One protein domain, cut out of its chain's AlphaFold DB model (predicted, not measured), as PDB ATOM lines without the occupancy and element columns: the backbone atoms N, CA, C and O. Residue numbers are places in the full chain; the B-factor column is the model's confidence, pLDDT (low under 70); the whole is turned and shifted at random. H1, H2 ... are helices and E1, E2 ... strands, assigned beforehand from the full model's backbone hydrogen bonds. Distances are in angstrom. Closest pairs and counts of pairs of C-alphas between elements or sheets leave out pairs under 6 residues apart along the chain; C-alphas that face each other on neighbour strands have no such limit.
ATOM      1  N   SER A  66      11.902  12.561  -2.052       93.50
ATOM      2  CA  SER A  66      11.033  13.358  -1.174       93.50
ATOM      3  C   SER A  66      11.823  13.963  -0.014       93.50
ATOM      4  O   SER A  66      11.865  15.181   0.113       93.50
ATOM      5  N   GLN A  67      12.573  13.146   0.733       92.38
ATOM      6  CA  GLN A  67      13.385  13.609   1.865       92.38
ATOM      7  C   GLN A  67      14.399  14.707   1.486       92.38
ATOM      8  O   GLN A  67      14.531  15.696   2.206       92.38
ATOM      9  N   GLU A  68      15.089  14.556   0.350       94.00
ATOM     10  CA  GLU A  68      16.053  15.546  -0.157       94.00
ATOM     11  C   GLU A  68      15.347  16.852  -0.559       94.00
ATOM     12  O   GLU A  68      15.797  17.944  -0.228       94.00
ATOM     13  N   SER A  69      14.217  16.746  -1.264       90.75
ATOM     14  CA  SER A  69      13.503  17.880  -1.866       90.75
ATOM     15  C   SER A  69      12.539  18.625  -0.935       90.75
ATOM     16  O   SER A  69      12.164  19.757  -1.243       90.75
ATOM     17  N   THR A  70      12.145  18.031   0.194       88.62
ATOM     18  CA  THR A  70      11.210  18.638   1.154       88.62
ATOM     19  C   THR A  70      11.895  18.907   2.492       88.62
ATOM     20  O   THR A  70      12.148  20.066   2.833       88.62
ATOM     21  N   VAL A  71      12.257  17.853   3.226       88.69
ATOM     22  CA  VAL A  71      12.783  17.935   4.596       88.69
ATOM     23  C   VAL A  71      14.145  18.621   4.621       88.69
ATOM     24  O   VAL A  71      14.296  19.653   5.271       88.69
ATOM     25  N   GLN A  72      15.119  18.129   3.850       92.56
ATOM     26  CA  GLN A  72      16.483  18.675   3.875       92.56
ATOM     27  C   GLN A  72      16.550  20.118   3.354       92.56
ATOM     28  O   GLN A  72      17.329  20.926   3.865       92.56
ATOM     29  N   ILE A  73      15.700  20.486   2.385       89.56
ATOM     30  CA  ILE A  73      15.572  21.880   1.932       89.56
ATOM     31  C   ILE A  73      14.959  22.765   3.028       89.56
ATOM     32  O   ILE A  73      15.442  23.877   3.259       89.56
ATOM     33  N   SER A  74      13.923  22.289   3.727       85.56
ATOM     34  CA  SER A  74      13.305  23.010   4.851       85.56
ATOM     35  C   SER A  74      14.295  23.234   6.002       85.56
ATOM     36  O   SER A  74      14.390  24.337   6.551       85.56
ATOM     37  N   GLU A  75      15.105  22.218   6.304       89.31
ATOM     38  CA  GLU A  75      16.162  22.240   7.322       89.31
ATOM     39  C   GLU A  75      17.432  22.979   6.873       89.31
ATOM     40  O   GLU A  75      18.370  23.127   7.656       89.31
ATOM     41  N   LYS A  76      17.459  23.496   5.635       88.25
ATOM     42  CA  LYS A  76      18.604  24.189   5.015       88.25
ATOM     43  C   LYS A  76      19.876  23.340   4.915       88.25
ATOM     44  O   LYS A  76      20.966  23.896   4.788       88.25
ATOM     45  N   GLN A  77      19.743  22.021   4.972       92.75
ATOM     46  CA  GLN A  77      20.828  21.075   4.708       92.75
ATOM     47  C   GLN A  77      21.058  20.914   3.203       92.75
ATOM     48  O   GLN A  77      22.181  20.683   2.767       92.75
ATOM     49  N   GLU A  78      20.001  21.097   2.412       93.50
ATOM     50  CA  GLU A  78      20.036  21.037   0.958       93.50
ATOM     51  C   GLU A  78      19.463  22.328   0.355       93.50
ATOM     52  O   GLU A  78      18.735  23.086   1.003       93.50
ATOM     53  N   SER A  79      19.789  22.610  -0.906       93.69
ATOM     54  CA  SER A  79      19.171  23.715  -1.644       93.69
ATOM     55  C   SER A  79      18.538  23.219  -2.931       93.69
ATOM     56  O   SER A  79      19.025  22.276  -3.552       93.69
ATOM     57  N   ARG A  80      17.500  23.918  -3.404       93.00
ATOM     58  CA  ARG A  80      16.887  23.599  -4.701       93.00
ATOM     59  C   ARG A  80      17.916  23.630  -5.842       93.00
ATOM     60  O   ARG A  80      17.869  22.792  -6.733       93.00
ATOM     61  N   CYS A  81      18.876  24.556  -5.802       94.19
ATOM     62  CA  CYS A  81      19.932  24.640  -6.812       94.19
ATOM     63  C   CYS A  81      20.802  23.375  -6.840       94.19
ATOM     64  O   CYS A  81      21.044  22.813  -7.905       94.19
ATOM     65  N   SER A  82      21.258  22.923  -5.671       95.38
ATOM     66  CA  SER A  82      22.085  21.721  -5.540       95.38
ATOM     67  C   SER A  82      21.301  20.456  -5.909       95.38
ATOM     68  O   SER A  82      21.782  19.672  -6.727       95.38
ATOM     69  N   PHE A  83      20.047  20.334  -5.455       95.62
ATOM     70  CA  PHE A  83      19.124  19.266  -5.858       95.62
ATOM     71  C   PHE A  83      19.016  19.113  -7.387       95.62
ATOM     72  O   PHE A  83      19.138  18.003  -7.914       95.62
ATOM     73  N   LEU A  84      18.817  20.228  -8.106       95.56
ATOM     74  CA  LEU A  84      18.720  20.239  -9.571       95.56
ATOM     75  C   LEU A  84      20.076  19.963 -10.236       95.56
ATOM     76  O   LEU A  84      20.137  19.276 -11.254       95.56
ATOM     77  N   ARG A  85      21.179  20.466  -9.659       95.56
ATOM     78  CA  ARG A  85      22.536  20.289 -10.198       95.56
ATOM     79  C   ARG A  85      22.977  18.831 -10.160       95.56
ATOM     80  O   ARG A  85      23.491  18.348 -11.162       95.56
ATOM     81  N   LYS A  86      22.710  18.118  -9.058       95.69
ATOM     82  CA  LYS A  86      22.970  16.670  -8.932       95.69
ATOM     83  C   LYS A  86      22.275  15.842 -10.021       95.69
ATOM     84  O   LYS A  86      22.705  14.734 -10.310       95.69
ATOM     85  N   ARG A  87      21.210  16.384 -10.620       95.00
ATOM     86  CA  ARG A  87      20.398  15.749 -11.667       95.00
ATOM     87  C   ARG A  87      20.652  16.317 -13.069       95.00
ATOM     88  O   ARG A  87      19.966  15.922 -14.001       95.00
ATOM     89  N   GLY A  88      21.600  17.245 -13.228       94.75
ATOM     90  CA  GLY A  88      21.943  17.833 -14.531       94.75
ATOM     91  C   GLY A  88      20.860  18.726 -15.150       94.75
ATOM     92  O   GLY A  88      20.941  19.050 -16.326       94.75
ATOM     93  N   ILE A  89      19.860  19.142 -14.366       94.69
ATOM     94  CA  ILE A  89      18.689  19.920 -14.819       94.69
ATOM     95  C   ILE A  89      18.662  21.332 -14.221       94.69
ATOM     96  O   ILE A  89      17.638  22.003 -14.171       94.69
ATOM     97  N   HIS A  90      19.792  21.802 -13.707       93.44
ATOM     98  CA  HIS A  90      19.896  23.137 -13.136       93.44
ATOM     99  C   HIS A  90      20.031  24.195 -14.236       93.44
ATOM    100  O   HIS A  90      20.971  24.123 -15.018       93.44
ATOM    101  N   GLN A  91      19.150  25.204 -14.240       89.12
ATOM    102  CA  GLN A  91      19.197  26.342 -15.175       89.12
ATOM    103  C   GLN A  91      19.164  25.952 -16.668       89.12
ATOM    104  O   GLN A  91      19.755  26.635 -17.497       89.12
ATOM    105  N   VAL A  92      18.447  24.882 -17.019       89.69
ATOM    106  CA  VAL A  92      18.277  24.429 -18.410       89.69
ATOM    107  C   VAL A  92      16.804  24.185 -18.733       89.69
ATOM    108  O   VAL A  92      16.052  23.738 -17.865       89.69
ATOM    109  N   GLY A  93      16.400  24.489 -19.970       90.50
ATOM    110  CA  GLY A  93      15.035  24.308 -20.478       90.50
ATOM    111  C   GLY A  93      13.941  24.745 -19.507       90.50
ATOM    112  O   GLY A  93      14.013  25.816 -18.897       90.50
ATOM    113  N   LEU A  94      12.961  23.863 -19.303       91.25
ATOM    114  CA  LEU A  94      11.795  24.120 -18.450       91.25
ATOM    115  C   LEU A  94      12.141  24.300 -16.958       91.25
ATOM    116  O   LEU A  94      11.313  24.766 -16.174       91.25
ATOM    117  N   TRP A  95      13.361  23.951 -16.539       92.81
ATOM    118  CA  TRP A  95      13.795  23.962 -15.137       92.81
ATOM    119  C   TRP A  95      14.402  25.284 -14.685       92.81
ATOM    120  O   TRP A  95      14.670  25.452 -13.492       92.81
ATOM    121  N   VAL A  96      14.637  26.228 -15.605       88.69
ATOM    122  CA  VAL A  96      15.287  27.514 -15.298       88.69
ATOM    123  C   VAL A  96      14.590  28.225 -14.138       88.69
ATOM    124  O   VAL A  96      15.260  28.712 -13.234       88.69
ATOM    125  N   CYS A  97      13.258  28.205 -14.093       86.62
ATOM    126  CA  CYS A  97      12.472  28.897 -13.070       86.62
ATOM    127  C   CYS A  97      12.248  28.098 -11.781       86.62
ATOM    128  O   CYS A  97      11.603  28.597 -10.857       86.62
ATOM    129  N   GLU A  98      12.792  26.883 -11.672       90.38
ATOM    130  CA  GLU A  98      12.626  26.074 -10.467       90.38
ATOM    131  C   GLU A  98      13.595  26.466  -9.345       90.38
ATOM    132  O   GLU A  98      13.354  26.115  -8.194       90.38
ATOM    133  N   CYS A  99      14.647  27.252  -9.611       88.25
ATOM    134  CA  CYS A  99      15.486  27.857  -8.568       88.25
ATOM    135  C   CYS A  99      15.353  29.385  -8.534       88.25
ATOM    136  O   CYS A  99      15.205  30.046  -9.560       88.25
ATOM    137  N   ARG A 100      15.574  29.984  -7.354       81.25
ATOM    138  CA  ARG A 100      15.704  31.451  -7.213       81.25
ATOM    139  C   ARG A 100      16.849  32.038  -8.044       81.25
ATOM    140  O   ARG A 100      16.800  33.198  -8.423       81.25
ATOM    141  N   CYS A 101      17.865  31.229  -8.332       84.38
ATOM    142  CA  CYS A 101      19.000  31.608  -9.159       84.38
ATOM    143  C   CYS A 101      18.661  31.794 -10.646       84.38
ATOM    144  O   CYS A 101      19.444  32.383 -11.384       84.38
ATOM    145  N   GLY A 102      17.513  31.288 -11.095       66.50
ATOM    146  CA  GLY A 102      17.061  31.388 -12.478       66.50
ATOM    147  C   GLY A 102      16.387  32.713 -12.805       66.50
ATOM    148  O   GLY A 102      16.403  33.123 -13.960       66.50
ATOM    149  N   ALA A 103      15.882  33.434 -11.798       60.25
ATOM    150  CA  ALA A 103      15.307  34.769 -11.981       60.25
ATOM    151  C   ALA A 103      16.334  35.787 -12.517       60.25
ATOM    152  O   ALA A 103      15.970  36.759 -13.168       60.25
ATOM    153  N   SER A 104      17.631  35.553 -12.282       53.88
ATOM    154  CA  SER A 104      18.714  36.354 -12.865       53.88
ATOM    155  C   SER A 104      18.968  36.038 -14.345       53.88
ATOM    156  O   SER A 104      19.512  36.876 -15.056       53.88
ATOM    157  N   VAL A 105      18.573  34.850 -14.819       52.62
ATOM    158  CA  VAL A 105      18.803  34.376 -16.197       52.62
ATOM    159  C   VAL A 105      17.697  34.862 -17.138       52.62
ATOM    160  O   VAL A 105      17.976  35.241 -18.269       52.62
ATOM    161  N   THR A 106      16.455  34.956 -16.659       52.62
ATOM    162  CA  THR A 106      15.300  35.419 -17.454       52.62
ATOM    163  C   THR A 106      15.319  36.920 -17.773       52.62
ATOM    164  O   THR A 106      14.505  37.381 -18.568       52.62
ATOM    165  N   SER A 107      16.260  37.681 -17.197       50.38
ATOM    166  CA  SER A 107      16.517  39.084 -17.552       50.38
ATOM    167  C   SER A 107      17.252  39.244 -18.892       50.38
ATOM    168  O   SER A 107      17.282  40.352 -19.429       50.38
ATOM    169  N   PHE A 108      17.843  38.174 -19.438       44.03
ATOM    170  CA  PHE A 108      18.517  38.190 -20.734       44.03
ATOM    171  C   PHE A 108      17.597  37.582 -21.792       44.03
ATOM    172  O   PHE A 108      17.230  36.411 -21.745       44.03
ATOM    173  N   GLY A 109      17.150  38.434 -22.710       49.25
ATOM    174  CA  GLY A 109      16.095  38.127 -23.661       49.25
ATOM    175  C   GLY A 109      16.395  36.997 -24.654       49.25
ATOM    176  O   GLY A 109      17.529  36.710 -25.013       49.25
ATOM    177  N   ASN A 110      15.293  36.469 -25.187       45.31
ATOM    178  CA  ASN A 110      15.142  36.056 -26.584       45.31
ATOM    179  C   ASN A 110      15.942  34.858 -27.125       45.31
ATOM    180  O   ASN A 110      16.310  34.873 -28.294       45.31
ATOM    181  N   SER A 111      16.048  33.752 -26.384       47.34
ATOM    182  CA  SER A 111      16.259  32.445 -27.033       47.34
ATOM    183  C   SER A 111      15.234  31.412 -26.562       47.34
ATOM    184  O   SER A 111      15.505  30.532 -25.754       47.34
ATOM    185  N   ARG A 112      13.994  31.562 -27.053       50.91
ATOM    186  CA  ARG A 112      12.837  30.696 -26.737       50.91
ATOM    187  C   ARG A 112      12.964  29.265 -27.282       50.91
ATOM    188  O   ARG A 112      12.148  28.421 -26.947       50.91
ATOM    189  N   LEU A 113      13.938  28.984 -28.150       47.19
ATOM    190  CA  LEU A 113      14.016  27.683 -28.822       47.19
ATOM    191  C   LEU A 113      14.582  26.571 -27.920       47.19
ATOM    192  O   LEU A 113      14.247  25.408 -28.107       47.19
ATOM    193  N   GLU A 114      15.397  26.927 -26.923       52.03
ATOM    194  CA  GLU A 114      15.983  25.979 -25.961       52.03
ATOM    195  C   GLU A 114      15.220  25.927 -24.624       52.03
ATOM    196  O   GLU A 114      15.533  25.099 -23.771       52.03
ATOM    197  N   SER A 115      14.215  26.792 -24.413       62.03
ATOM    198  CA  SER A 115      13.501  26.893 -23.128       62.03
ATOM    199  C   SER A 115      12.432  25.823 -22.922       62.03
ATOM    200  O   SER A 115      12.086  25.524 -21.783       62.03
ATOM    201  N   ASP A 116      11.925  25.221 -23.998       74.25
ATOM    202  CA  ASP A 116      10.746  24.348 -23.932       74.25
ATOM    203  C   ASP A 116      11.108  22.858 -23.811       74.25
ATOM    204  O   ASP A 116      10.242  21.980 -23.839       74.25
ATOM    205  N   THR A 117      12.396  22.538 -23.664       87.50
ATOM    206  CA  THR A 117      12.860  21.158 -23.528       87.50
ATOM    207  C   THR A 117      12.731  20.646 -22.097       87.50
ATOM    208  O   THR A 117      13.053  21.325 -21.124       87.50
ATOM    209  N   TRP A 118      12.333  19.377 -21.969       92.00
ATOM    210  CA  TRP A 118      12.277  18.681 -20.680       92.00
ATOM    211  C   TRP A 118      13.651  18.449 -20.049       92.00
ATOM    212  O   TRP A 118      13.702  18.195 -18.853       92.00
ATOM    213  N   ASN A 119      14.743  18.462 -20.826       93.38
ATOM    214  CA  ASN A 119      16.113  18.147 -20.374       93.38
ATOM    215  C   ASN A 119      16.210  16.875 -19.509       93.38
ATOM    216  O   ASN A 119      17.050  16.762 -18.623       93.38
ATOM    217  N   LEU A 120      15.342  15.906 -19.790       94.44
ATOM    218  CA  LEU A 120      15.288  14.595 -19.162       94.44
ATOM    219  C   LEU A 120      15.272  13.535 -20.262       94.44
ATOM    220  O   LEU A 120      14.744  13.771 -21.351       94.44
ATOM    221  N   SER A 121      15.807  12.349 -19.970       93.81
ATOM    222  CA  SER A 121      15.633  11.188 -20.847       93.81
ATOM    223  C   SER A 121      14.147  10.861 -21.018       93.81
ATOM    224  O   SER A 121      13.369  11.047 -20.083       93.81
ATOM    225  N   ASN A 122      13.772  10.273 -22.152       92.12
ATOM    226  CA  ASN A 122      12.386   9.911 -22.471       92.12
ATOM    227  C   ASN A 122      11.685   9.008 -21.442       92.12
ATOM    228  O   ASN A 122      10.464   9.020 -21.382       92.12
ATOM    229  N   ILE A 123      12.433   8.235 -20.650       94.38
ATOM    230  CA  ILE A 123      11.882   7.395 -19.574       94.38
ATOM    231  C   ILE A 123      11.538   8.186 -18.303       94.38
ATOM    232  O   ILE A 123      10.829   7.684 -17.441       94.38
ATOM    233  N   LEU A 124      12.058   9.408 -18.153       96.12
ATOM    234  CA  LEU A 124      11.878  10.242 -16.962       96.12
ATOM    235  C   LEU A 124      10.861  11.364 -17.184       96.12
ATOM    236  O   LEU A 124      10.547  12.080 -16.243       96.12
ATOM    237  N   CYS A 125      10.343  11.578 -18.389       94.31
ATOM    238  CA  CYS A 125       9.433  12.689 -18.644       94.31
ATOM    239  C   CYS A 125       8.272  12.282 -19.549       94.31
ATOM    240  O   CYS A 125       8.415  11.382 -20.379       94.31
ATOM    241  N   PRO A 126       7.131  12.980 -19.451       93.94
ATOM    242  CA  PRO A 126       5.944  12.696 -20.239       93.94
ATOM    243  C   PRO A 126       6.048  13.175 -21.701       93.94
ATOM    244  O   PRO A 126       5.064  13.603 -22.296       93.94
ATOM    245  N   CYS A 127       7.234  13.108 -22.309       87.12
ATOM    246  CA  CYS A 127       7.497  13.623 -23.656       87.12
ATOM    247  C   CYS A 127       6.885  12.781 -24.790       87.12
ATOM    248  O   CYS A 127       6.824  13.235 -25.930       87.12
ATOM    249  N   ARG A 128       6.441  11.554 -24.494       86.94
ATOM    250  CA  ARG A 128       5.719  10.669 -25.421       86.94
ATOM    251  C   ARG A 128       4.265  10.554 -24.990       86.94
ATOM    252  O   ARG A 128       3.978  10.700 -23.807       86.94
ATOM    253  N   GLY A 129       3.364  10.256 -25.924       88.38
ATOM    254  CA  GLY A 129       1.971   9.957 -25.579       88.38
ATOM    255  C   GLY A 129       1.868   8.812 -24.556       88.38
ATOM    256  O   GLY A 129       2.767   7.967 -24.506       88.38
ATOM    257  N   PRO A 130       0.814   8.788 -23.720       92.50
ATOM    258  CA  PRO A 130       0.599   7.702 -22.770       92.50
ATOM    259  C   PRO A 130       0.353   6.374 -23.503       92.50
ATOM    260  O   PRO A 130      -0.201   6.360 -24.603       92.50
ATOM    261  N   SER A 131       0.734   5.255 -22.883       89.25
ATOM    262  CA  SER A 131       0.551   3.908 -23.451       89.25
ATOM    263  C   SER A 131      -0.922   3.507 -23.580       89.25
ATOM    264  O   SER A 131      -1.276   2.684 -24.422       89.25
ATOM    265  N   SER A 132      -1.782   4.084 -22.744       89.94
ATOM    266  CA  SER A 132      -3.226   3.880 -22.762       89.94
ATOM    267  C   SER A 132      -3.957   5.159 -22.338       89.94
ATOM    268  O   SER A 132      -3.397   5.978 -21.596       89.94
ATOM    269  N   PRO A 133      -5.213   5.356 -22.779       88.62
ATOM    270  CA  PRO A 133      -6.064   6.408 -22.240       88.62
ATOM    271  C   PRO A 133      -6.239   6.259 -20.727       88.62
ATOM    272  O   PRO A 133      -6.174   5.154 -20.180       88.62
ATOM    273  N   ILE A 134      -6.495   7.374 -20.052       87.31
ATOM    274  CA  ILE A 134      -6.809   7.376 -18.627       87.31
ATOM    275  C   ILE A 134      -8.122   6.611 -18.381       87.31
ATOM    276  O   ILE A 134      -9.183   6.990 -18.868       87.31
ATOM    277  N   ALA A 135      -8.043   5.485 -17.669       80.31
ATOM    278  CA  ALA A 135      -9.196   4.603 -17.443       80.31
ATOM    279  C   ALA A 135      -9.954   4.920 -16.145       80.31
ATOM    280  O   ALA A 135     -11.134   4.604 -16.013       80.31
ATOM    281  N   LYS A 136      -9.263   5.506 -15.163       80.56
ATOM    282  CA  LYS A 136      -9.802   5.896 -13.857       80.56
ATOM    283  C   LYS A 136      -9.256   7.267 -13.492       80.56
ATOM    284  O   LYS A 136      -8.142   7.600 -13.894       80.56
ATOM    285  N   ALA A 137     -10.030   8.032 -12.726       85.19
ATOM    286  CA  ALA A 137      -9.549   9.288 -12.171       85.19
ATOM    287  C   ALA A 137      -8.268   9.035 -11.364       85.19
ATOM    288  O   ALA A 137      -8.223   8.113 -10.546       85.19
ATOM    289  N   LEU A 138      -7.232   9.829 -11.625       90.81
ATOM    290  CA  LEU A 138      -6.005   9.772 -10.837       90.81
ATOM    291  C   LEU A 138      -6.296  10.399  -9.476       90.81
ATOM    292  O   LEU A 138      -6.889  11.479  -9.412       90.81
ATOM    293  N   CYS A 139      -5.866   9.744  -8.403       88.38
ATOM    294  CA  CYS A 139      -6.080  10.194  -7.027       88.38
ATOM    295  C   CYS A 139      -4.764  10.525  -6.316       88.38
ATOM    296  O   CYS A 139      -4.777  11.161  -5.264       88.38
ATOM    297  N   SER A 140      -3.629  10.105  -6.875       91.75
ATOM    298  CA  SER A 140      -2.314  10.330  -6.290       91.75
ATOM    299  C   SER A 140      -1.228  10.557  -7.345       91.75
ATOM    300  O   SER A 140      -1.366  10.201  -8.518       91.75
ATOM    301  N   TRP A 141      -0.089  11.096  -6.904       95.00
ATOM    302  CA  TRP A 141       1.126  11.144  -7.721       95.00
ATOM    303  C   TRP A 141       1.581   9.756  -8.168       95.00
ATOM    304  O   TRP A 141       2.078   9.611  -9.280       95.00
ATOM    305  N   LYS A 142       1.402   8.736  -7.322       95.31
ATOM    306  CA  LYS A 142       1.770   7.360  -7.652       95.31
ATOM    307  C   LYS A 142       0.951   6.856  -8.842       95.31
ATOM    308  O   LYS A 142       1.545   6.370  -9.797       95.31
ATOM    309  N   ASP A 143      -0.362   7.093  -8.836       94.75
ATOM    310  CA  ASP A 143      -1.256   6.706  -9.936       94.75
ATOM    311  C   ASP A 143      -0.818   7.353 -11.256       94.75
ATOM    312  O   ASP A 143      -0.767   6.696 -12.295       94.75
ATOM    313  N   TYR A 144      -0.466   8.646 -11.220       96.25
ATOM    314  CA  TYR A 144       0.012   9.362 -12.401       96.25
ATOM    315  C   TYR A 144       1.317   8.765 -12.944       96.25
ATOM    316  O   TYR A 144       1.439   8.526 -14.146       96.25
ATOM    317  N   TYR A 145       2.297   8.521 -12.069       96.62
ATOM    318  CA  TYR A 145       3.602   7.976 -12.455       96.62
ATOM    319  C   TYR A 145       3.469   6.560 -13.024       96.62
ATOM    320  O   TYR A 145       4.072   6.257 -14.055       96.62
ATOM    321  N   GLU A 146       2.626   5.722 -12.416       95.31
ATOM    322  CA  GLU A 146       2.308   4.383 -12.915       95.31
ATOM    323  C   GLU A 146       1.639   4.442 -14.295       95.31
ATOM    324  O   GLU A 146       2.114   3.798 -15.233       95.31
ATOM    325  N   TRP A 147       0.605   5.274 -14.461       95.75
ATOM    326  CA  TRP A 147      -0.086   5.453 -15.742       95.75
ATOM    327  C   TRP A 147       0.848   5.955 -16.850       95.75
ATOM    328  O   TRP A 147       0.795   5.473 -17.983       95.75
ATOM    329  N   ARG A 148       1.748   6.891 -16.530       95.44
ATOM    330  CA  ARG A 148       2.737   7.408 -17.486       95.44
ATOM    331  C   ARG A 148       3.949   6.512 -17.683       95.44
ATOM    332  O   ARG A 148       4.772   6.832 -18.541       95.44
ATOM    333  N   CYS A 149       4.060   5.423 -16.926       95.56
ATOM    334  CA  CYS A 149       5.249   4.575 -16.883       95.56
ATOM    335  C   CYS A 149       6.529   5.384 -16.588       95.56
ATOM    336  O   CYS A 149       7.595   5.101 -17.134       95.56
ATOM    337  N   ILE A 150       6.413   6.411 -15.740       96.69
ATOM    338  CA  ILE A 150       7.527   7.247 -15.288       96.69
ATOM    339  C   ILE A 150       7.959   6.733 -13.916       96.69
ATOM    340  O   ILE A 150       7.120   6.552 -13.033       96.69
ATOM    341  N   PRO A 151       9.255   6.501 -13.685       97.25
ATOM    342  CA  PRO A 151       9.697   5.916 -12.438       97.25
ATOM    343  C   PRO A 151       9.831   7.012 -11.355       97.25
ATOM    344  O   PRO A 151      10.129   8.171 -11.654       97.25
ATOM    345  N   LEU A 152       9.587   6.664 -10.085       97.62
ATOM    346  CA  LEU A 152       9.427   7.610  -8.956       97.62
ATOM    347  C   LEU A 152      10.693   8.412  -8.584       97.62
ATOM    348  O   LEU A 152      10.648   9.301  -7.736       97.62
ATOM    349  N   GLN A 153      11.836   8.110  -9.198       96.81
ATOM    350  CA  GLN A 153      13.059   8.916  -9.147       96.81
ATOM    351  C   GLN A 153      13.050  10.112 -10.094       96.81
ATOM    352  O   GLN A 153      13.895  10.998  -9.952       96.81
ATOM    353  N   SER A 154      12.134  10.147 -11.064       97.62
ATOM    354  CA  SER A 154      12.027  11.293 -11.952       97.62
ATOM    355  C   SER A 154      11.585  12.541 -11.177       97.62
ATOM    356  O   SER A 154      10.539  12.507 -10.533       97.62
ATOM    357  N   PRO A 155      12.298  13.675 -11.295       96.88
ATOM    358  CA  PRO A 155      11.921  14.927 -10.643       96.88
ATOM    359  C   PRO A 155      10.773  15.662 -11.355       96.88
ATOM    360  O   PRO A 155      10.472  16.806 -11.014       96.88
ATOM    361  N   VAL A 156      10.155  15.058 -12.376       96.75
ATOM    362  CA  VAL A 156       9.211  15.733 -13.279       96.75
ATOM    363  C   VAL A 156       7.940  16.237 -12.588       96.75
ATOM    364  O   VAL A 156       7.292  17.151 -13.097       96.75
ATOM    365  N   SER A 157       7.628  15.742 -11.385       95.81
ATOM    366  CA  SER A 157       6.556  16.284 -10.535       95.81
ATOM    367  C   SER A 157       6.740  17.770 -10.223       95.81
ATOM    368  O   SER A 157       5.749  18.491 -10.140       95.81
ATOM    369  N   LEU A 158       7.983  18.259 -10.137       94.50
ATOM    370  CA  LEU A 158       8.270  19.681  -9.923       94.50
ATOM    371  C   LEU A 158       7.781  20.566 -11.074       94.50
ATOM    372  O   LEU A 158       7.399  21.706 -10.835       94.50
ATOM    373  N   LEU A 159       7.755  20.050 -12.305       95.25
ATOM    374  CA  LEU A 159       7.166  20.754 -13.443       95.25
ATOM    375  C   LEU A 159       5.655  20.500 -13.503       95.25
ATOM    376  O   LEU A 159       4.869  21.432 -13.625       95.25
ATOM    377  N   LEU A 160       5.236  19.245 -13.336       96.12
ATOM    378  CA  LEU A 160       3.856  18.813 -13.567       96.12
ATOM    379  C   LEU A 160       2.845  19.221 -12.495       96.12
ATOM    380  O   LEU A 160       1.647  19.071 -12.734       96.12
ATOM    381  N   HIS A 161       3.290  19.708 -11.332       93.44
ATOM    382  CA  HIS A 161       2.382  20.056 -10.237       93.44
ATOM    383  C   HIS A 161       1.247  20.985 -10.683       93.44
ATOM    384  O   HIS A 161       0.104  20.703 -10.348       93.44
ATOM    385  N   TRP A 162       1.505  22.004 -11.511       93.88
ATOM    386  CA  TRP A 162       0.454  22.910 -11.985       93.88
ATOM    387  C   TRP A 162      -0.596  22.244 -12.883       93.88
ATOM    388  O   TRP A 162      -1.774  22.283 -12.518       93.88
ATOM    389  N   PRO A 163      -0.240  21.599 -14.014       95.19
ATOM    390  CA  PRO A 163      -1.232  20.892 -14.818       95.19
ATOM    391  C   PRO A 163      -1.982  19.811 -14.032       95.19
ATOM    392  O   PRO A 163      -3.190  19.670 -14.204       95.19
ATOM    393  N   LEU A 164      -1.319  19.081 -13.132       95.38
ATOM    394  CA  LEU A 164      -2.007  18.069 -12.327       95.38
ATOM    395  C   LEU A 164      -2.921  18.678 -11.264       95.38
ATOM    396  O   LEU A 164      -4.012  18.156 -11.048       95.38
ATOM    397  N   THR A 165      -2.555  19.808 -10.655       93.69
ATOM    398  CA  THR A 165      -3.474  20.567  -9.797       93.69
ATOM    399  C   THR A 165      -4.702  21.009 -10.586       93.69
ATOM    400  O   THR A 165      -5.813  20.776 -10.123       93.69
ATOM    401  N   VAL A 166      -4.527  21.560 -11.792       94.00
ATOM    402  CA  VAL A 166      -5.644  21.946 -12.670       94.00
ATOM    403  C   VAL A 166      -6.547  20.747 -12.965       94.00
ATOM    404  O   VAL A 166      -7.761  20.838 -12.780       94.00
ATOM    405  N   TYR A 167      -5.968  19.607 -13.352       93.94
ATOM    406  CA  TYR A 167      -6.712  18.366 -13.564       93.94
ATOM    407  C   TYR A 167      -7.521  17.969 -12.323       93.94
ATOM    408  O   TYR A 167      -8.735  17.796 -12.419       93.94
ATOM    409  N   HIS A 168      -6.891  17.891 -11.148       92.06
ATOM    410  CA  HIS A 168      -7.574  17.504  -9.914       92.06
ATOM    411  C   HIS A 168      -8.665  18.499  -9.509       92.06
ATOM    412  O   HIS A 168      -9.736  18.075  -9.085       92.06
ATOM    413  N   SER A 169      -8.451  19.807  -9.674       91.69
ATOM    414  CA  SER A 169      -9.480  20.820  -9.409       91.69
ATOM    415  C   SER A 169     -10.716  20.624 -10.289       91.69
ATOM    416  O   SER A 169     -11.836  20.726  -9.794       91.69
ATOM    417  N   ILE A 170     -10.532  20.283 -11.567       89.19
ATOM    418  CA  ILE A 170     -11.636  19.996 -12.497       89.19
ATOM    419  C   ILE A 170     -12.365  18.704 -12.108       89.19
ATOM    420  O   ILE A 170     -13.596  18.662 -12.132       89.19
ATOM    421  N   GLN A 171     -11.626  17.661 -11.715       87.25
ATOM    422  CA  GLN A 171     -12.220  16.415 -11.220       87.25
ATOM    423  C   GLN A 171     -13.065  16.670  -9.962       87.25
ATOM    424  O   GLN A 171     -14.216  16.243  -9.897       87.25
ATOM    425  N   LEU A 172     -12.533  17.431  -8.997       87.38
ATOM    426  CA  LEU A 172     -13.224  17.792  -7.755       87.38
ATOM    427  C   LEU A 172     -14.458  18.671  -7.985       87.38
ATOM    428  O   LEU A 172     -15.430  18.557  -7.245       87.38
ATOM    429  N   ALA A 173     -14.449  19.512  -9.020       86.62
ATOM    430  CA  ALA A 173     -15.608  20.307  -9.416       86.62
ATOM    431  C   ALA A 173     -16.741  19.469 -10.051       86.62
ATOM    432  O   ALA A 173     -17.770  20.025 -10.425       86.62
ATOM    433  N   GLY A 174     -16.566  18.149 -10.202       76.69
ATOM    434  CA  GLY A 174     -17.559  17.253 -10.800       76.69
ATOM    435  C   GLY A 174     -17.593  17.287 -12.331       76.69
ATOM    436  O   GLY A 174     -18.387  16.581 -12.944       76.69
ATOM    437  N   LEU A 175     -16.705  18.055 -12.974       71.94
ATOM    438  CA  LEU A 175     -16.581  18.064 -14.436       71.94
ATOM    439  C   LEU A 175     -15.863  16.813 -14.959       71.94
ATOM    440  O   LEU A 175     -16.000  16.472 -16.129       71.94
ATOM    441  N   GLY A 176     -15.128  16.112 -14.094       64.38
ATOM    442  CA  GLY A 176     -14.426  14.878 -14.430       64.38
ATOM    443  C   GLY A 176     -15.325  13.751 -14.940       64.38
ATOM    444  O   GLY A 176     -14.941  13.033 -15.854       64.38
ATOM    445  N   SER A 177     -16.542  13.626 -14.406       62.84
ATOM    446  CA  SER A 177     -17.538  12.656 -14.882       62.84
ATOM    447  C   SER A 177     -18.232  13.081 -16.179       62.84
ATOM    448  O   SER A 177     -18.819  12.243 -16.853       62.84
ATOM    449  N   LEU A 178     -18.160  14.368 -16.532       62.38
ATOM    450  CA  LEU A 178     -18.800  14.949 -17.715       62.38
ATOM    451  C   LEU A 178     -17.859  15.003 -18.925       62.38
ATOM    452  O   LEU A 178     -18.266  15.439 -19.997       62.38
ATOM    453  N   THR A 179     -16.604  14.561 -18.799       63.56
ATOM    454  CA  THR A 179     -15.618  14.651 -19.892       63.56
ATOM    455  C   THR A 179     -16.044  13.898 -21.151       63.56
ATOM    456  O   THR A 179     -15.624  14.273 -22.237       63.56
ATOM    457  N   SER A 180     -16.894  12.873 -21.032       66.25
ATOM    458  CA  SER A 180     -17.466  12.157 -22.184       66.25
ATOM    459  C   SER A 180     -18.533  12.964 -22.939       66.25
ATOM    460  O   SER A 180     -18.808  12.672 -24.099       66.25
ATOM    461  N   GLU A 181     -19.134  13.966 -22.297       73.88
ATOM    462  CA  GLU A 181     -20.185  14.830 -22.860       73.88
ATOM    463  C   GLU A 181     -19.633  16.189 -23.322       73.88
ATOM    464  O   GLU A 181     -20.254  16.894 -24.119       73.88
ATOM    465  N   ILE A 182     -18.445  16.562 -22.837       80.44
ATOM    466  CA  ILE A 182     -17.804  17.845 -23.112       80.44
ATOM    467  C   ILE A 182     -16.816  17.695 -24.271       80.44
ATOM    468  O   ILE A 182     -15.781  17.048 -24.149       80.44
ATOM    469  N   SER A 183     -17.076  18.380 -25.385       85.75
ATOM    470  CA  SER A 183     -16.149  18.433 -26.527       85.75
ATOM    471  C   SER A 183     -15.056  19.497 -26.377       85.75
ATOM    472  O   SER A 183     -14.001  19.393 -27.008       85.75
ATOM    473  N   LYS A 184     -15.282  20.520 -25.542       91.44
ATOM    474  CA  LYS A 184     -14.360  21.640 -25.317       91.44
ATOM    475  C   LYS A 184     -14.318  22.055 -23.849       91.44
ATOM    476  O   LYS A 184     -15.346  22.370 -23.260       91.44
ATOM    477  N   LEU A 185     -13.111  22.155 -23.306       91.44
ATOM    478  CA  LEU A 185     -12.832  22.657 -21.967       91.44
ATOM    479  C   LEU A 185     -12.027  23.955 -22.077       91.44
ATOM    480  O   LEU A 185     -10.902  23.939 -22.571       91.44
ATOM    481  N   CYS A 186     -12.599  25.070 -21.617       93.12
ATOM    482  CA  CYS A 186     -11.903  26.355 -21.533       93.12
ATOM    483  C   CYS A 186     -11.461  26.621 -20.091       93.12
ATOM    484  O   CYS A 186     -12.286  26.597 -19.179       93.12
ATOM    485  N   ILE A 187     -10.169  26.866 -19.883       93.19
ATOM    486  CA  ILE A 187      -9.558  27.100 -18.574       93.19
ATOM    487  C   ILE A 187      -9.021  28.527 -18.552       93.19
ATOM    488  O   ILE A 187      -8.059  28.835 -19.249       93.19
ATOM    489  N   HIS A 188      -9.610  29.393 -17.732       93.88
ATOM    490  CA  HIS A 188      -9.088  30.741 -17.513       93.88
ATOM    491  C   HIS A 188      -8.116  30.699 -16.329       93.88
ATOM    492  O   HIS A 188      -8.528  30.589 -15.174       93.88
ATOM    493  N   TYR A 189      -6.819  30.731 -16.620       93.50
ATOM    494  CA  TYR A 189      -5.749  30.629 -15.634       93.50
ATOM    495  C   TYR A 189      -5.318  32.031 -15.195       93.50
ATOM    496  O   TYR A 189      -4.687  32.772 -15.953       93.50
ATOM    497  N   LEU A 190      -5.662  32.397 -13.960       93.31
ATOM    498  CA  LEU A 190      -5.442  33.737 -13.419       93.31
ATOM    499  C   LEU A 190      -4.075  33.864 -12.738       93.31
ATOM    500  O   LEU A 190      -3.690  33.014 -11.941       93.31
ATOM    501  N   GLY A 191      -3.381  34.970 -13.008       89.44
ATOM    502  CA  GLY A 191      -2.116  35.333 -12.367       89.44
ATOM    503  C   GLY A 191      -0.949  34.376 -12.638       89.44
ATOM    504  O   GLY A 191      -0.285  33.990 -11.681       89.44
ATOM    505  N   PRO A 192      -0.675  33.974 -13.895       88.25
ATOM    506  CA  PRO A 192       0.491  33.150 -14.186       88.25
ATOM    507  C   PRO A 192       1.790  33.944 -13.972       88.25
ATOM    508  O   PRO A 192       1.908  35.100 -14.383       88.25
ATOM    509  N   GLU A 193       2.775  33.296 -13.365       86.44
ATOM    510  CA  GLU A 193       4.116  33.809 -13.108       86.44
ATOM    511  C   GLU A 193       5.143  32.952 -13.868       86.44
ATOM    512  O   GLU A 193       5.372  33.149 -15.064       86.44
ATOM    513  N   LYS A 194       5.750  31.960 -13.202       85.69
ATOM    514  CA  LYS A 194       6.742  31.059 -13.814       85.69
ATOM    515  C   LYS A 194       6.133  30.134 -14.871       85.69
ATOM    516  O   LYS A 194       6.839  29.666 -15.760       85.69
ATOM    517  N   GLU A 195       4.821  29.918 -14.813       89.06
ATOM    518  CA  GLU A 195       4.057  29.073 -15.731       89.06
ATOM    519  C   GLU A 195       4.158  29.579 -17.175       89.06
ATOM    520  O   GLU A 195       4.161  28.782 -18.112       89.06
ATOM    521  N   LEU A 196       4.341  30.893 -17.368       87.44
ATOM    522  CA  LEU A 196       4.537  31.516 -18.685       87.44
ATOM    523  C   LEU A 196       5.799  31.039 -19.413       87.44
ATOM    524  O   LEU A 196       5.887  31.169 -20.639       87.44
ATOM    525  N   LEU A 197       6.765  30.505 -18.664       85.62
ATOM    526  CA  LEU A 197       8.014  29.929 -19.163       85.62
ATOM    527  C   LEU A 197       7.963  28.395 -19.218       85.62
ATOM    528  O   LEU A 197       8.920  27.762 -19.643       85.62
ATOM    529  N   GLN A 198       6.843  27.798 -18.800       90.25
ATOM    530  CA  GLN A 198       6.633  26.354 -18.712       90.25
ATOM    531  C   GLN A 198       5.372  25.913 -19.475       90.25
ATOM    532  O   GLN A 198       4.772  24.886 -19.164       90.25
ATOM    533  N   LEU A 199       4.964  26.665 -20.504       89.88
ATOM    534  CA  LEU A 199       3.730  26.405 -21.259       89.88
ATOM    535  C   LEU A 199       3.680  24.991 -21.852       89.88
ATOM    536  O   LEU A 199       2.622  24.365 -21.857       89.88
ATOM    537  N   ALA A 200       4.824  24.453 -22.287       90.81
ATOM    538  CA  ALA A 200       4.917  23.093 -22.815       90.81
ATOM    539  C   ALA A 200       4.463  22.024 -21.802       90.81
ATOM    540  O   ALA A 200       3.915  20.995 -22.196       90.81
ATOM    541  N   VAL A 201       4.623  22.280 -20.499       93.94
ATOM    542  CA  VAL A 201       4.204  21.367 -19.426       93.94
ATOM    543  C   VAL A 201       2.679  21.229 -19.389       93.94
ATOM    544  O   VAL A 201       2.166  20.134 -19.172       93.94
ATOM    545  N   PHE A 202       1.936  22.302 -19.678       94.00
ATOM    546  CA  PHE A 202       0.468  22.274 -19.737       94.00
ATOM    547  C   PHE A 202      -0.075  21.460 -20.915       94.00
ATOM    548  O   PHE A 202      -1.240  21.063 -20.894       94.00
ATOM    549  N   GLY A 203       0.767  21.131 -21.904       92.75
ATOM    550  CA  GLY A 203       0.427  20.178 -22.961       92.75
ATOM    551  C   GLY A 203       0.001  18.810 -22.419       92.75
ATOM    552  O   GLY A 203      -0.774  18.110 -23.071       92.75
ATOM    553  N   GLU A 204       0.422  18.471 -21.197       95.25
ATOM    554  CA  GLU A 204       0.017  17.264 -20.481       95.25
ATOM    555  C   GLU A 204      -1.501  17.127 -20.312       95.25
ATOM    556  O   GLU A 204      -2.039  16.019 -20.357       95.25
ATOM    557  N   LEU A 205      -2.222  18.246 -20.191       94.25
ATOM    558  CA  LEU A 205      -3.677  18.242 -20.028       94.25
ATOM    559  C   LEU A 205      -4.394  17.558 -21.200       94.25
ATOM    560  O   LEU A 205      -5.464  16.988 -21.014       94.25
ATOM    561  N   ARG A 206      -3.784  17.529 -22.392       91.94
ATOM    562  CA  ARG A 206      -4.327  16.816 -23.560       91.94
ATOM    563  C   ARG A 206      -4.395  15.306 -23.344       91.94
ATOM    564  O   ARG A 206      -5.301  14.661 -23.858       91.94
ATOM    565  N   ALA A 207      -3.433  14.741 -22.617       92.81
ATOM    566  CA  ALA A 207      -3.422  13.320 -22.283       92.81
ATOM    567  C   ALA A 207      -4.393  13.004 -21.134       92.81
ATOM    568  O   ALA A 207      -4.987  11.929 -21.109       92.81
ATOM    569  N   LEU A 208      -4.565  13.953 -20.208       92.88
ATOM    570  CA  LEU A 208      -5.447  13.829 -19.043       92.88
ATOM    571  C   LEU A 208      -6.941  13.995 -19.379       92.88
ATOM    572  O   LEU A 208      -7.783  13.483 -18.647       92.88
ATOM    573  N   PHE A 209      -7.267  14.670 -20.485       90.88
ATOM    574  CA  PHE A 209      -8.632  14.851 -20.989       90.88
ATOM    575  C   PHE A 209      -8.774  14.285 -22.415       90.88
ATOM    576  O   PHE A 209      -8.862  15.048 -23.383       90.88
ATOM    577  N   PRO A 210      -8.763  12.948 -22.585       88.38
ATOM    578  CA  PRO A 210      -8.850  12.336 -23.906       88.38
ATOM    579  C   PRO A 210     -10.171  12.701 -24.595       88.38
ATOM    580  O   PRO A 210     -11.236  12.625 -23.993       88.38
ATOM    581  N   GLY A 211     -10.098  13.088 -25.871       86.88
ATOM    582  CA  GLY A 211     -11.276  13.455 -26.668       86.88
ATOM    583  C   GLY A 211     -11.822  14.866 -26.419       86.88
ATOM    584  O   GLY A 211     -12.738  15.278 -27.124       86.88
ATOM    585  N   VAL A 212     -11.238  15.629 -25.491       90.19
ATOM    586  CA  VAL A 212     -11.661  17.000 -25.175       90.19
ATOM    587  C   VAL A 212     -10.689  18.009 -25.786       90.19
ATOM    588  O   VAL A 212      -9.472  17.914 -25.611       90.19
ATOM    589  N   PHE A 213     -11.207  19.029 -26.472       92.31
ATOM    590  CA  PHE A 213     -10.403  20.176 -26.883       92.31
ATOM    591  C   PHE A 213     -10.136  21.086 -25.677       92.31
ATOM    592  O   PHE A 213     -11.025  21.809 -25.226       92.31
ATOM    593  N   VAL A 214      -8.913  21.047 -25.148       93.38
ATOM    594  CA  VAL A 214      -8.495  21.875 -24.008       93.38
ATOM    595  C   VAL A 214      -7.916  23.201 -24.503       93.38
ATOM    596  O   VAL A 214      -6.902  23.219 -25.200       93.38
ATOM    597  N   GLN A 215      -8.542  24.308 -24.110       94.38
ATOM    598  CA  GLN A 215      -8.082  25.679 -24.335       94.38
ATOM    599  C   GLN A 215      -7.724  26.313 -22.991       94.38
ATOM    600  O   GLN A 215      -8.501  26.221 -22.044       94.38
ATOM    601  N   ILE A 216      -6.563  26.961 -22.910       94.12
ATOM    602  CA  ILE A 216      -6.111  27.661 -21.704       94.12
ATOM    603  C   ILE A 216      -5.892  29.127 -22.052       94.12
ATOM    604  O   ILE A 216      -5.093  29.440 -22.934       94.12
ATOM    605  N   GLU A 217      -6.581  30.006 -21.340       93.00
ATOM    606  CA  GLU A 217      -6.449  31.454 -21.443       93.00
ATOM    607  C   GLU A 217      -5.725  31.961 -20.202       93.00
ATOM    608  O   GLU A 217      -6.231  31.884 -19.083       93.00
ATOM    609  N   LEU A 218      -4.499  32.433 -20.397       91.50
ATOM    610  CA  LEU A 218      -3.646  32.942 -19.333       91.50
ATOM    611  C   LEU A 218      -3.930  34.431 -19.147       91.50
ATOM    612  O   LEU A 218      -3.741  35.214 -20.073       91.50
ATOM    613  N   ILE A 219      -4.371  34.826 -17.952       91.94
ATOM    614  CA  ILE A 219      -4.852  36.184 -17.674       91.94
ATOM    615  C   ILE A 219      -4.066  36.772 -16.505       91.94
ATOM    616  O   ILE A 219      -4.136  36.285 -15.378       91.94
ATOM    617  N   GLY A 220      -3.338  37.858 -16.746       89.06
ATOM    618  CA  GLY A 220      -2.630  38.570 -15.688       89.06
ATOM    619  C   GLY A 220      -1.663  39.626 -16.220       89.06
ATOM    620  O   GLY A 220      -1.328  39.614 -17.401       89.06
TER     621      GLY A 220
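AT A GLANCE: This is residues 66 to 220 of the 228 residues of the protein "MYND-type domain-containing protein" of Gossypium raimondii (UniProt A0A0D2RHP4). A kinked helix, H5, runs through the middle of the domain with the short helices H8 and H9 packed on it; a two-stranded parallel ribbon, E1 and E2, lies to one side of H5, with E2 nearest to H9 where the C-alphas of Arg 206 and Val 214 are 6.6 A apart, and H1 and H2 make a separate corner at the end of the domain away from H6. A long unnamed stretch, residues 99 to 140, loops round the outside from H3 to H4. The printed part has 155 residues, under half of them in named elements, in the order H1 to H6, E1, H7 to H9, E2, and its class is mostly helix. It is compact, with a radius of gyration of the C-alphas of 16.4 A and spans of 47 by 33 by 28 A.

HOW THE PARTS SIT: H1, residues 66 to 74, touches H2, residues 80 to 85, at a steep tilt of 48 degrees, opposite ways; the closest C-alphas, of Ile 73 and Arg 80, are 7.0 A apart. H3, residues 93 to 98, is close to H2 but not clearly touching. The hub is H5, residues 157 to 172, with a kink of 36 degrees near residue 164. H3 and H5 only just touch, with 3 pairs of C-alphas within 8 A, closest at Trp 95 and Leu 159, 7.6 A. H4, residues 141 to 148, is close to H5 but not clearly touching, about perpendicular at 81 degrees. H6, residues 175 to 178, is also close to H5 but not clearly touching; the C-alphas of Ile 170 and Gly 176 are 6.1 A apart. E1, residues 184 to 190, and E2, residues 213 to 219, are parallel at 18 degrees, with N 187 and O 215 at 2.8 A and N 219 and O 189 at 2.9 A. With H7, residues 194 to 197, H8, residues 199 to 202, and H9, residues 205 to 208, between them, they form a strand-helix-strand unit, two parallel neighbour strands joined through helices. H7 and H3 only just touch, with 3 pairs of C-alphas within 8 A, closest at Cys 97 and Lys 194, 6.2 A. H5 touches H8 with residues 159 to 163 alone, closest at the C-alphas of Pro 163 and Phe 202, 5.4 A, and H9 with residues 163 to 167 alone, closest at Pro 163 and Leu 205, 6.3 A. Every O i to N i+4 pair is within hydrogen-bond range in H2 and H4, against 3 of 5 in H1, 10 of 12 in H5 and 0 of 2 in H3, where 2 of 3 O i to N i+3 pairs are; H6 to H9 are too short for an i+4 pair.

IN THESE COORDINATES: H1 begins at C-alpha 66 (11.033, 13.358, -1.174); H5 is 20.0 A long, E1 19.2 A, and E2 19.3 A, ending at C-alpha 219 (-4.852, 36.184, -17.674).

THE WHOLE: The farthest C-alphas, of Gln 77 and Glu 181, are 49.8 A apart. The printed part has no cut, and the one long link is H3 to H4, with 42 residues. Mean pLDDT of the printed part is 86.8, under 70 in residues 102 to 115 and 176 to 180.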